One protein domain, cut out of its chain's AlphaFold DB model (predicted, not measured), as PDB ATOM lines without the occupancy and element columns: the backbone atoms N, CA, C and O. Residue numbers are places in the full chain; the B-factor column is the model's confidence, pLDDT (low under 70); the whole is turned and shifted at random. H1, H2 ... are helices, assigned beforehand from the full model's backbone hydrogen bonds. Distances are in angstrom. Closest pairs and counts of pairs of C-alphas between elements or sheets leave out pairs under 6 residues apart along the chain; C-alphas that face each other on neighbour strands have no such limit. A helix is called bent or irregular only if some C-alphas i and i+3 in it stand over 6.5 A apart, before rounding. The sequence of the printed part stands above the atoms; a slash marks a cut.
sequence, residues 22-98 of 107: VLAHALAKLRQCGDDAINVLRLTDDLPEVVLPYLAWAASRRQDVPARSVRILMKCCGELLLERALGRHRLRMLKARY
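This is residues 22 to 98 of the 107 residues of an uncharacterized protein of Bradyrhizobium liaoningense (UniProt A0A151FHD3). Two helical hairpins pack on each other, H1 with H2 and H3 with H4, and a sharply kinked helix, H5, packs on H3 on the side away from H1 and H2. H3 and H4 make the middle, and H5 folds back on itself at a kink of 129 degrees near residue 86. The printed part has 77 residues with five named helices, H1 to H5 in that order along the chain, and no named strand; its class is all helix, with a helix packing that is part aligned, part crossed. The whole is compact, with a radius of gyration of the C-alphas of 11.0 A, and rounded, with spans of 29 by 24 by 20 A.

H1 is residues 22 to 33, 16.6 A from first to last C-alpha, and begins with C-alpha 22 at (0.873, -37.882, 6.507). H2 is residues 37 to 46, 14.4 A long. H3 is residues 52 to 59, 10.2 A long, with C-alpha 52 at (9.709, -41.739, 11.321). H4 is residues 67 to 77, 15.6 A long. H5, residues 79 to 97, is the longest helix by residues, with 19, but measures 14.4 A and ends with C-alpha 97 at (23.907, -31.688, 12.683). H5 is irregular: C-alphas 85 and 88 are 9.3 A apart.

H3 is the hub and touches three helices. With H1, whose residues 23 to 27 alone touch it, the closest C-alphas are those of Leu 23 and Leu 55, 6.2 A apart, and the tilt of 69 degrees is steep, only just short of about perpendicular. H3 and H4 form a hairpin at a shallow tilt of 18 degrees, opposite ways; their closest C-alphas, of Ala 56 and Val 70, are 5.6 A apart. H3 and H5 touch at a shallow tilt of 27 degrees, the same way, with the C-alphas of Pro 53 and Leu 82 closest at 5.3 A. H2 touches H4 at a steep tilt of 41 degrees, the same way, with the C-alphas of Val 40 and Ser 69 closest at 6.3 A. H1 and H2 form a hairpin at a shallow tilt of 24 degrees, opposite ways; residues 29 to 33 alone of H1 touch H2, and the closest C-alphas, of Cys 33 and Asn 39, are 5.4 A apart. H4 and H5 are close but not clearly touching, with the C-alphas of Met 74 and Leu 82 closest at 7.5 A. H5 is apart from H1 and H2. In H1, H2, H3 and H4 every O i to N i+4 pair is within hydrogen-bond range; in H5 it is 12 of 15.

The two C-alphas farthest apart, of Gln 32 and Arg 88, are 29.5 A from each other. The printed part has no cut. The links H1 to H2, H2 to H3 and H4 to H5 are tight, and H3 to H4 is short. The mean pLDDT of the printed part is 91.0, and no printed residue is under 70.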
ATOM      1  N   VAL A  22       0.521 -37.208   5.246       82.25
ATOM      2  CA  VAL A  22       0.873 -37.882   6.507       82.25
ATOM      3  C   VAL A  22       2.073 -37.222   7.192       82.25
ATOM      4  O   VAL A  22       2.091 -37.057   8.410       82.25
ATOM      5  N   LEU A  23       3.077 -36.817   6.421       86.56
ATOM      6  CA  LEU A  23       4.304 -36.211   6.921       86.56
ATOM      7  C   LEU A  23       4.118 -34.728   7.247       86.56
ATOM      8  O   LEU A  23       4.701 -34.248   8.217       86.56
ATOM      9  N   ALA A  24       3.266 -34.021   6.500       86.94
ATOM     10  CA  ALA A  24       2.851 -32.663   6.847       86.94
ATOM     11  C   ALA A  24       2.107 -32.638   8.195       86.94
ATOM     12  O   ALA A  24       2.436 -31.836   9.073       86.94
ATOM     13  N   HIS A  25       1.175 -33.574   8.400       89.19
ATOM     14  CA  HIS A  25       0.457 -33.738   9.666       89.19
ATOM     15  C   HIS A  25       1.386 -34.138  10.818       89.19
ATOM     16  O   HIS A  25       1.342 -33.544  11.896       89.19
ATOM     17  N   ALA A  26       2.283 -35.099  10.586       91.69
ATOM     18  CA  ALA A  26       3.266 -35.525  11.580       91.69
ATOM     19  C   ALA A  26       4.219 -34.386  11.984       91.69
ATOM     20  O   ALA A  26       4.521 -34.228  13.166       91.69
ATOM     21  N   LEU A  27       4.644 -33.543  11.034       92.44
ATOM     22  CA  LEU A  27       5.439 -32.344  11.320       92.44
ATOM     23  C   LEU A  27       4.664 -31.322  12.154       92.44
ATOM     24  O   LEU A  27       5.232 -30.738  13.076       92.44
ATOM     25  N   ALA A  28       3.383 -31.101  11.854       92.06
ATOM     26  CA  ALA A  28       2.543 -30.199  12.637       92.06
ATOM     27  C   ALA A  28       2.405 -30.681  14.091       92.06
ATOM     28  O   ALA A  28       2.596 -29.889  15.013       92.06
ATOM     29  N   LYS A  29       2.170 -31.982  14.301       93.06
ATOM     30  CA  LYS A  29       2.147 -32.586  15.641       93.06
ATOM     31  C   LYS A  29       3.491 -32.460  16.356       93.06
ATOM     32  O   LYS A  29       3.528 -32.041  17.505       93.06
ATOM     33  N   LEU A  30       4.597 -32.743  15.668       93.00
ATOM     34  CA  LEU A  30       5.941 -32.640  16.242       93.00
ATOM     35  C   LEU A  30       6.258 -31.216  16.726       93.00
ATOM     36  O   LEU A  30       6.887 -31.046  17.766       93.00
ATOM     37  N   ARG A  31       5.797 -30.190  16.001       92.00
ATOM     38  CA  ARG A  31       5.916 -28.784  16.426       92.00
ATOM     39  C   ARG A  31       5.118 -28.497  17.692       92.00
ATOM     40  O   ARG A  31       5.611 -27.795  18.565       92.00
ATOM     41  N   GLN A  32       3.913 -29.056  17.807       92.81
ATOM     42  CA  GLN A  32       3.074 -28.910  19.000       92.81
ATOM     43  C   GLN A  32       3.688 -29.593  20.228       92.81
ATOM     44  O   GLN A  32       3.501 -29.107  21.339       92.81
ATOM     45  N   CYS A  33       4.451 -30.677  20.041       91.25
ATOM     46  CA  CYS A  33       5.190 -31.314  21.132       91.25
ATOM     47  C   CYS A  33       6.269 -30.397  21.734       91.25
ATOM     48  O   CYS A  33       6.631 -30.569  22.897       91.25
ATOM     49  N   GLY A  34       6.798 -29.439  20.962       86.94
ATOM     50  CA  GLY A  34       7.897 -28.582  21.401       86.94
ATOM     51  C   GLY A  34       9.114 -29.403  21.840       86.94
ATOM     52  O   GLY A  34       9.504 -30.354  21.161       86.94
ATOM     53  N   ASP A  35       9.702 -29.030  22.979       84.56
ATOM     54  CA  ASP A  35      10.854 -29.701  23.605       84.56
ATOM     55  C   ASP A  35      10.467 -30.814  24.603       84.56
ATOM     56  O   ASP A  35      11.339 -31.362  25.291       84.56
ATOM     57  N   ASP A  36       9.176 -31.153  24.703       90.69
ATOM     58  CA  ASP A  36       8.687 -32.197  25.605       90.69
ATOM     59  C   ASP A  36       9.006 -33.589  25.046       90.69
ATOM     60  O   ASP A  36       8.399 -34.067  24.082       90.69
ATOM     61  N   ALA A  37       9.962 -34.262  25.685       88.94
ATOM     62  CA  ALA A  37      10.421 -35.569  25.251       88.94
ATOM     63  C   ALA A  37       9.326 -36.645  25.313       88.94
ATOM     64  O   ALA A  37       9.294 -37.518  24.448       88.94
ATOM     65  N   ILE A  38       8.415 -36.570  26.286       91.56
ATOM     66  CA  ILE A  38       7.347 -37.562  26.462       91.56
ATOM     67  C   ILE A  38       6.356 -37.460  25.307       91.56
ATOM     68  O   ILE A  38       5.960 -38.476  24.738       91.56
ATOM     69  N   ASN A  39       5.985 -36.241  24.914       92.94
ATOM     70  CA  ASN A  39       5.067 -36.041  23.795       92.94
ATOM     71  C   ASN A  39       5.693 -36.450  22.458       92.94
ATOM     72  O   ASN A  39       4.995 -37.007  21.613       92.94
ATOM     73  N   VAL A  40       7.003 -36.245  22.276       92.56
ATOM     74  CA  VAL A  40       7.707 -36.731  21.078       92.56
ATOM     75  C   VAL A  40       7.752 -38.262  21.044       92.56
ATOM     76  O   VAL A  40       7.549 -38.836  19.979       92.56
ATOM     77  N   LEU A  41       7.969 -38.930  22.183       92.31
ATOM     78  CA  LEU A  41       7.940 -40.397  22.269       92.31
ATOM     79  C   LEU A  41       6.542 -40.965  21.981       92.31
ATOM     80  O   LEU A  41       6.398 -41.879  21.178       92.31
ATOM     81  N   ARG A  42       5.492 -40.359  22.540       93.31
ATOM     82  CA  ARG A  42       4.106 -40.731  22.209       93.31
ATOM     83  C   ARG A  42       3.818 -40.573  20.718       93.31
ATOM     84  O   ARG A  42       3.210 -41.441  20.109       93.31
ATOM     85  N   LEU A  43       4.309 -39.491  20.110       92.25
ATOM     86  CA  LEU A  43       4.176 -39.285  18.671       92.25
ATOM     87  C   LEU A  43       4.903 -40.370  17.861       92.25
ATOM     88  O   LEU A  43       4.432 -40.716  16.780       92.25
ATOM     89  N   THR A  44       6.031 -40.903  18.349       90.81
ATOM     90  CA  THR A  44       6.698 -42.029  17.678       90.81
ATOM     91  C   THR A  44       5.907 -43.325  17.763       90.81
ATOM     92  O   THR A  44       5.937 -44.077  16.795       90.81
ATOM     93  N   ASP A  45       5.172 -43.551  18.853       90.88
ATOM     94  CA  ASP A  45       4.318 -44.733  19.019       90.88
ATOM     95  C   ASP A  45       3.039 -44.647  18.159       90.88
ATOM     96  O   ASP A  45       2.548 -45.658  17.660       90.88
ATOM     97  N   ASP A  46       2.516 -43.436  17.941       90.19
ATOM     98  CA  ASP A  46       1.301 -43.187  17.149       90.19
ATOM     99  C   ASP A  46       1.526 -43.239  15.625       90.19
ATOM    100  O   ASP A  46       0.568 -43.309  14.847       90.19
ATOM    101  N   LEU A  47       2.776 -43.113  15.169       89.06
ATOM    102  CA  LEU A  47       3.114 -43.009  13.751       89.06
ATOM    103  C   LEU A  47       3.678 -44.326  13.207       89.06
ATOM    104  O   LEU A  47       4.450 -45.000  13.883       89.06
ATOM    105  N   PRO A  48       3.393 -44.673  11.938       88.94
ATOM    106  CA  PRO A  48       4.018 -45.830  11.311       88.94
ATOM    107  C   PRO A  48       5.544 -45.688  11.280       88.94
ATOM    108  O   PRO A  48       6.059 -44.648  10.858       88.94
ATOM    109  N   GLU A  49       6.273 -46.757  11.616       87.88
ATOM    110  CA  GLU A  49       7.747 -46.761  11.643       87.88
ATOM    111  C   GLU A  49       8.374 -46.281  10.327       87.88
ATOM    112  O   GLU A  49       9.398 -45.600  10.329       87.88
ATOM    113  N   VAL A  50       7.730 -46.568   9.188       88.00
ATOM    114  CA  VAL A  50       8.185 -46.133   7.859       88.00
ATOM    115  C   VAL A  50       8.216 -44.607   7.706       88.00
ATOM    116  O   VAL A  50       9.003 -44.091   6.918       88.00
ATOM    117  N   VAL A  51       7.398 -43.868   8.460       90.62
ATOM    118  CA  VAL A  51       7.306 -42.401   8.392       90.62
ATOM    119  C   VAL A  51       8.398 -41.734   9.227       90.62
ATOM    120  O   VAL A  51       8.882 -40.664   8.851       90.62
ATOM    121  N   LEU A  52       8.822 -42.356  10.331       91.75
ATOM    122  CA  LEU A  52       9.709 -41.739  11.321       91.75
ATOM    123  C   LEU A  52      11.051 -41.250  10.734       91.75
ATOM    124  O   LEU A  52      11.426 -40.105  11.014       91.75
ATOM    125  N   PRO A  53      11.754 -42.004   9.860       93.75
ATOM    126  CA  PRO A  53      12.988 -41.526   9.237       93.75
ATOM    127  C   PRO A  53      12.780 -40.284   8.372       93.75
ATOM    128  O   PRO A  53      13.572 -39.338   8.417       93.75
ATOM    129  N   TYR A  54      11.703 -40.263   7.584       92.94
ATOM    130  CA  TYR A  54      11.386 -39.129   6.722       92.94
ATOM    131  C   TYR A  54      10.940 -37.918   7.544       92.94
ATOM    132  O   TYR A  54      11.304 -36.793   7.200       92.94
ATOM    133  N   LEU A  55      10.222 -38.138   8.650       93.88
ATOM    134  CA  LEU A  55       9.864 -37.094   9.604       93.88
ATOM    135  C   LEU A  55      11.117 -36.485  10.237       93.88
ATOM    136  O   LEU A  55      11.257 -35.266  10.232       93.88
ATOM    137  N   ALA A  56      12.060 -37.309  10.706       93.88
ATOM    138  CA  ALA A  56      13.331 -36.842  11.261       93.88
ATOM    139  C   ALA A  56      14.116 -36.003  10.239       93.88
ATOM    140  O   ALA A  56      14.606 -34.917  10.556       93.88
ATOM    141  N   TRP A  57      14.186 -36.464   8.985       94.12
ATOM    142  CA  TRP A  57      14.828 -35.721   7.904       94.12
ATOM    143  C   TRP A  57      14.133 -34.391   7.602       94.12
ATOM    144  O   TRP A  57      14.798 -33.360   7.499       94.12
ATOM    145  N   ALA A  58      12.808 -34.378   7.475       92.94
ATOM    146  CA  ALA A  58      12.071 -33.159   7.174       92.94
ATOM    147  C   ALA A  58      12.142 -32.153   8.333       92.94
ATOM    148  O   ALA A  58      12.423 -30.975   8.111       92.94
ATOM    149  N   ALA A  59      11.980 -32.630   9.567       93.38
ATOM    150  CA  ALA A  59      12.094 -31.838  10.784       93.38
ATOM    151  C   ALA A  59      13.485 -31.207  10.919       93.38
ATOM    152  O   ALA A  59      13.594 -30.026  11.230       93.38
ATOM    153  N   SER A  60      14.546 -31.939  10.566       93.62
ATOM    154  CA  SER A  60      15.927 -31.435  10.604       93.62
ATOM    155  C   SER A  60      16.183 -30.194   9.743       93.62
ATOM    156  O   SER A  60      17.196 -29.517   9.916       93.62
ATOM    157  N   ARG A  61      15.304 -29.907   8.778       91.88
ATOM    158  CA  ARG A  61      15.415 -28.779   7.842       91.88
ATOM    159  C   ARG A  61      14.529 -27.597   8.226       91.88
ATOM    160  O   ARG A  61      14.632 -26.545   7.597       91.88
ATOM    161  N   ARG A  62      13.673 -27.764   9.228       88.81
ATOM    162  CA  ARG A  62      12.741 -26.755   9.722       88.81
ATOM    163  C   ARG A  62      13.366 -26.050  10.931       88.81
ATOM    164  O   ARG A  62      13.950 -26.698  11.790       88.81
ATOM    165  N   GLN A  63      13.292 -24.719  10.969       87.12
ATOM    166  CA  GLN A  63      13.831 -23.923  12.087       87.12
ATOM    167  C   GLN A  63      12.866 -23.857  13.276       87.12
ATOM    168  O   GLN A  63      13.286 -23.584  14.392       87.12
ATOM    169  N   ASP A  64      11.584 -24.114  13.028       89.69
ATOM    170  CA  ASP A  64      10.506 -24.086  14.013       89.69
ATOM    171  C   ASP A  64      10.291 -25.434  14.717       89.69
ATOM    172  O   ASP A  64       9.380 -25.569  15.527       89.69
ATOM    173  N   VAL A  65      11.125 -26.438  14.418       90.62
ATOM    174  CA  VAL A  65      11.148 -27.710  15.146       90.62
ATOM    175  C   VAL A  65      12.362 -27.735  16.073       90.62
ATOM    176  O   VAL A  65      13.490 -27.575  15.594       90.62
ATOM    177  N   PRO A  66      12.177 -27.981  17.379       90.94
ATOM    178  CA  PRO A  66      13.296 -28.015  18.301       90.94
ATOM    179  C   PRO A  66      14.285 -29.148  18.012       90.94
ATOM    180  O   PRO A  66      13.931 -30.271  17.637       90.94
ATOM    181  N   ALA A  67      15.572 -28.862  18.224       90.69
ATOM    182  CA  ALA A  67      16.651 -29.811  17.960       90.69
ATOM    183  C   ALA A  67      16.556 -31.074  18.832       90.69
ATOM    184  O   ALA A  67      16.960 -32.157  18.397       90.69
ATOM    185  N   ARG A  68      16.014 -30.946  20.052       90.00
ATOM    186  CA  ARG A  68      15.803 -32.068  20.973       90.00
ATOM    187  C   ARG A  68      14.836 -33.091  20.383       90.00
ATOM    188  O   ARG A  68      15.135 -34.282  20.406       90.00
ATOM    189  N   SER A  69      13.744 -32.636  19.777       92.00
ATOM    190  CA  SER A  69      12.712 -33.479  19.160       92.00
ATOM    191  C   SER A  69      13.280 -34.272  17.982       92.00
ATOM    192  O   SER A  69      13.063 -35.477  17.883       92.00
ATOM    193  N   VAL A  70      14.114 -33.639  17.150       92.75
ATOM    194  CA  VAL A  70      14.827 -34.325  16.054       92.75
ATOM    195  C   VAL A  70      15.790 -35.393  16.590       92.75
ATOM    196  O   VAL A  70      15.828 -36.502  16.061       92.75
ATOM    197  N   ARG A  71      16.534 -35.103  17.669       91.50
ATOM    198  CA  ARG A  71      17.423 -36.090  18.314       91.50
ATOM    199  C   ARG A  71      16.652 -37.285  18.873       91.50
ATOM    200  O   ARG A  71      17.134 -38.409  18.748       91.50
ATOM    201  N   ILE A  72      15.481 -37.057  19.475       90.88
ATOM    202  CA  ILE A  72      14.610 -38.133  19.973       90.88
ATOM    203  C   ILE A  72      14.170 -39.022  18.815       90.88
ATOM    204  O   ILE A  72      14.414 -40.223  18.858       90.88
ATOM    205  N   LEU A  73      13.634 -38.430  17.744       91.31
ATOM    206  CA  LEU A  73      13.220 -39.172  16.550       91.31
ATOM    207  C   LEU A  73      14.359 -40.017  15.975       91.31
ATOM    208  O   LEU A  73      14.164 -41.190  15.664       91.31
ATOM    209  N   MET A  74      15.561 -39.443  15.869       92.31
ATOM    210  CA  MET A  74      16.730 -40.166  15.370       92.31
ATOM    211  C   MET A  74      17.103 -41.361  16.255       92.31
ATOM    212  O   MET A  74      17.464 -42.413  15.729       92.31
ATOM    213  N   LYS A  75      17.005 -41.218  17.580       90.25
ATOM    214  CA  LYS A  75      17.255 -42.317  18.522       90.25
ATOM    215  C   LYS A  75      16.187 -43.405  18.429       90.25
ATOM    216  O   LYS A  75      16.558 -44.571  18.386       90.25
ATOM    217  N   CYS A  76      14.907 -43.036  18.352       89.19
ATOM    218  CA  CYS A  76      13.802 -43.997  18.262       89.19
ATOM    219  C   CYS A  76      13.821 -44.790  16.951       89.19
ATOM    220  O   CYS A  76      13.582 -45.989  16.967       89.19
ATOM    221  N   CYS A  77      14.163 -44.154  15.824       90.06
ATOM    222  CA  CYS A  77      14.311 -44.870  14.553       90.06
ATOM    223  C   CYS A  77      15.474 -45.872  14.587       90.06
ATOM    224  O   CYS A  77      15.417 -46.930  13.967       90.06
ATOM    225  N   GLY A  78      16.570 -45.502  15.252       89.31
ATOM    226  CA  GLY A  78      17.838 -46.211  15.154       89.31
ATOM    227  C   GLY A  78      18.567 -45.955  13.828       89.31
ATOM    228  O   GLY A  78      17.987 -45.620  12.792       89.31
ATOM    229  N   GLU A  79      19.891 -46.115  13.856       89.94
ATOM    230  CA  GLU A  79      20.759 -45.782  12.719       89.94
ATOM    231  C   GLU A  79      20.463 -46.635  11.477       89.94
ATOM    232  O   GLU A  79      20.446 -46.127  10.358       89.94
ATOM    233  N   LEU A  80      20.159 -47.917  11.680       89.88
ATOM    234  CA  LEU A  80      19.960 -48.884  10.603       89.88
ATOM    235  C   LEU A  80      18.672 -48.605   9.809       89.88
ATOM    236  O   LEU A  80      18.671 -48.695   8.579       89.88
ATOM    237  N   LEU A  81      17.590 -48.205  10.488       90.38
ATOM    238  CA  LEU A  81      16.341 -47.803   9.836       90.38
ATOM    239  C   LEU A  81      16.508 -46.471   9.091       90.38
ATOM    240  O   LEU A  81      16.066 -46.343   7.948       90.38
ATOM    241  N   LEU A  82      17.201 -45.501   9.701       92.06
ATOM    242  CA  LEU A  82      17.514 -44.221   9.061       92.06
ATOM    243  C   LEU A  82      18.358 -44.409   7.794       92.06
ATOM    244  O   LEU A  82      18.074 -43.783   6.773       92.06
ATOM    245  N   GLU A  83      19.376 -45.274   7.835       92.94
ATOM    246  CA  GLU A  83      20.211 -45.568   6.670       92.94
ATOM    247  C   GLU A  83      19.395 -46.209   5.546       92.94
ATOM    248  O   GLU A  83      19.525 -45.795   4.394       92.94
ATOM    249  N   ARG A  84      18.525 -47.176   5.871       92.38
ATOM    250  CA  ARG A  84      17.668 -47.855   4.888       92.38
ATOM    251  C   ARG A  84      16.672 -46.905   4.222       92.38
ATOM    252  O   ARG A  84      16.509 -46.968   3.009       92.38
ATOM    253  N   ALA A  85      16.032 -46.022   4.988       92.25
ATOM    254  CA  ALA A  85      14.987 -45.137   4.471       92.25
ATOM    255  C   ALA A  85      15.532 -43.881   3.764       92.25
ATOM    256  O   ALA A  85      14.967 -43.426   2.768       92.25
ATOM    257  N   LEU A  86      16.620 -43.295   4.277       91.69
ATOM    258  CA  LEU A  86      17.156 -42.013   3.797       91.69
ATOM    259  C   LEU A  86      18.431 -42.155   2.956       91.69
ATOM    260  O   LEU A  86      18.802 -41.223   2.235       91.69
ATOM    261  N   GLY A  87      19.125 -43.283   3.074       93.12
ATOM    262  CA  GLY A  87      20.450 -43.502   2.512       93.12
ATOM    263  C   GLY A  87      21.584 -42.897   3.349       93.12
ATOM    264  O   GLY A  87      21.421 -41.951   4.127       93.12
ATOM    265  N   ARG A  88      22.798 -43.410   3.119       92.25
ATOM    266  CA  ARG A  88      24.032 -43.036   3.841       92.25
ATOM    267  C   ARG A  88      24.355 -41.546   3.817       92.25
ATOM    268  O   ARG A  88      24.938 -41.021   4.760       92.25
ATOM    269  N   HIS A  89      24.049 -40.853   2.722       93.19
ATOM    270  CA  HIS A  89      24.378 -39.433   2.597       93.19
ATOM    271  C   HIS A  89      23.539 -38.569   3.547       93.19
ATOM    272  O   HIS A  89      24.099 -37.799   4.325       93.19
ATOM    273  N   ARG A  90      22.213 -38.753   3.550       91.75
ATOM    274  CA  ARG A  90      21.297 -38.005   4.423       91.75
ATOM    275  C   ARG A  90      21.506 -38.349   5.895       91.75
ATOM    276  O   ARG A  90      21.523 -37.446   6.726       91.75
ATOM    277  N   LEU A  91      21.760 -39.621   6.211       92.25
ATOM    278  CA  LEU A  91      22.123 -40.032   7.568       92.25
ATOM    279  C   LEU A  91      23.396 -39.324   8.061       92.25
ATOM    280  O   LEU A  91      23.414 -38.804   9.173       92.25
ATOM    281  N   ARG A  92      24.445 -39.235   7.230       92.06
ATOM    282  CA  ARG A  92      25.664 -38.486   7.588       92.06
ATOM    283  C   ARG A  92      25.374 -37.012   7.861       92.06
ATOM    284  O   ARG A  92      25.883 -36.477   8.840       92.06
ATOM    285  N   MET A  93      24.536 -36.373   7.044       93.19
ATOM    286  CA  MET A  93      24.124 -34.983   7.273       93.19
ATOM    287  C   MET A  93      23.360 -34.816   8.594       93.19
ATOM    288  O   MET A  93      23.630 -33.875   9.337       93.19
ATOM    289  N   LEU A  94      22.449 -35.743   8.913       91.38
ATOM    290  CA  LEU A  94      21.733 -35.747  10.190       91.38
ATOM    291  C   LEU A  94      22.690 -35.895  11.371       91.38
ATOM    292  O   LEU A  94      22.639 -35.084  12.288       91.38
ATOM    293  N   LYS A  95      23.598 -36.876  11.333       91.00
ATOM    294  CA  LYS A  95      24.572 -37.118  12.409       91.00
ATOM    295  C   LYS A  95      25.532 -35.942  12.603       91.00
ATOM    296  O   LYS A  95      25.882 -35.637  13.736       91.00
ATOM    297  N   ALA A  96      25.921 -35.264  11.523       89.94
ATOM    298  CA  ALA A  96      26.755 -34.066  11.602       89.94
ATOM    299  C   ALA A  96      26.034 -32.897  12.295       89.94
ATOM    300  O   ALA A  96      26.666 -32.123  13.009       89.94
ATOM    301  N   ARG A  97      24.715 -32.770  12.099       89.44
ATOM    302  CA  ARG A  97      23.907 -31.688  12.683       89.44
ATOM    303  C   ARG A  97      23.399 -32.004  14.093       89.44
ATOM    304  O   ARG A  97      23.264 -31.103  14.916       89.44
ATOM    305  N   TYR A  98      23.130 -33.275  14.369       88.25
ATOM    306  CA  TYR A  98      22.570 -33.776  15.620       88.25
ATOM    307  C   TYR A  98      23.404 -34.971  16.101       88.25
ATOM    308  O   TYR A  98      23.027 -36.123  15.866       88.25
TER     309      TYR A  98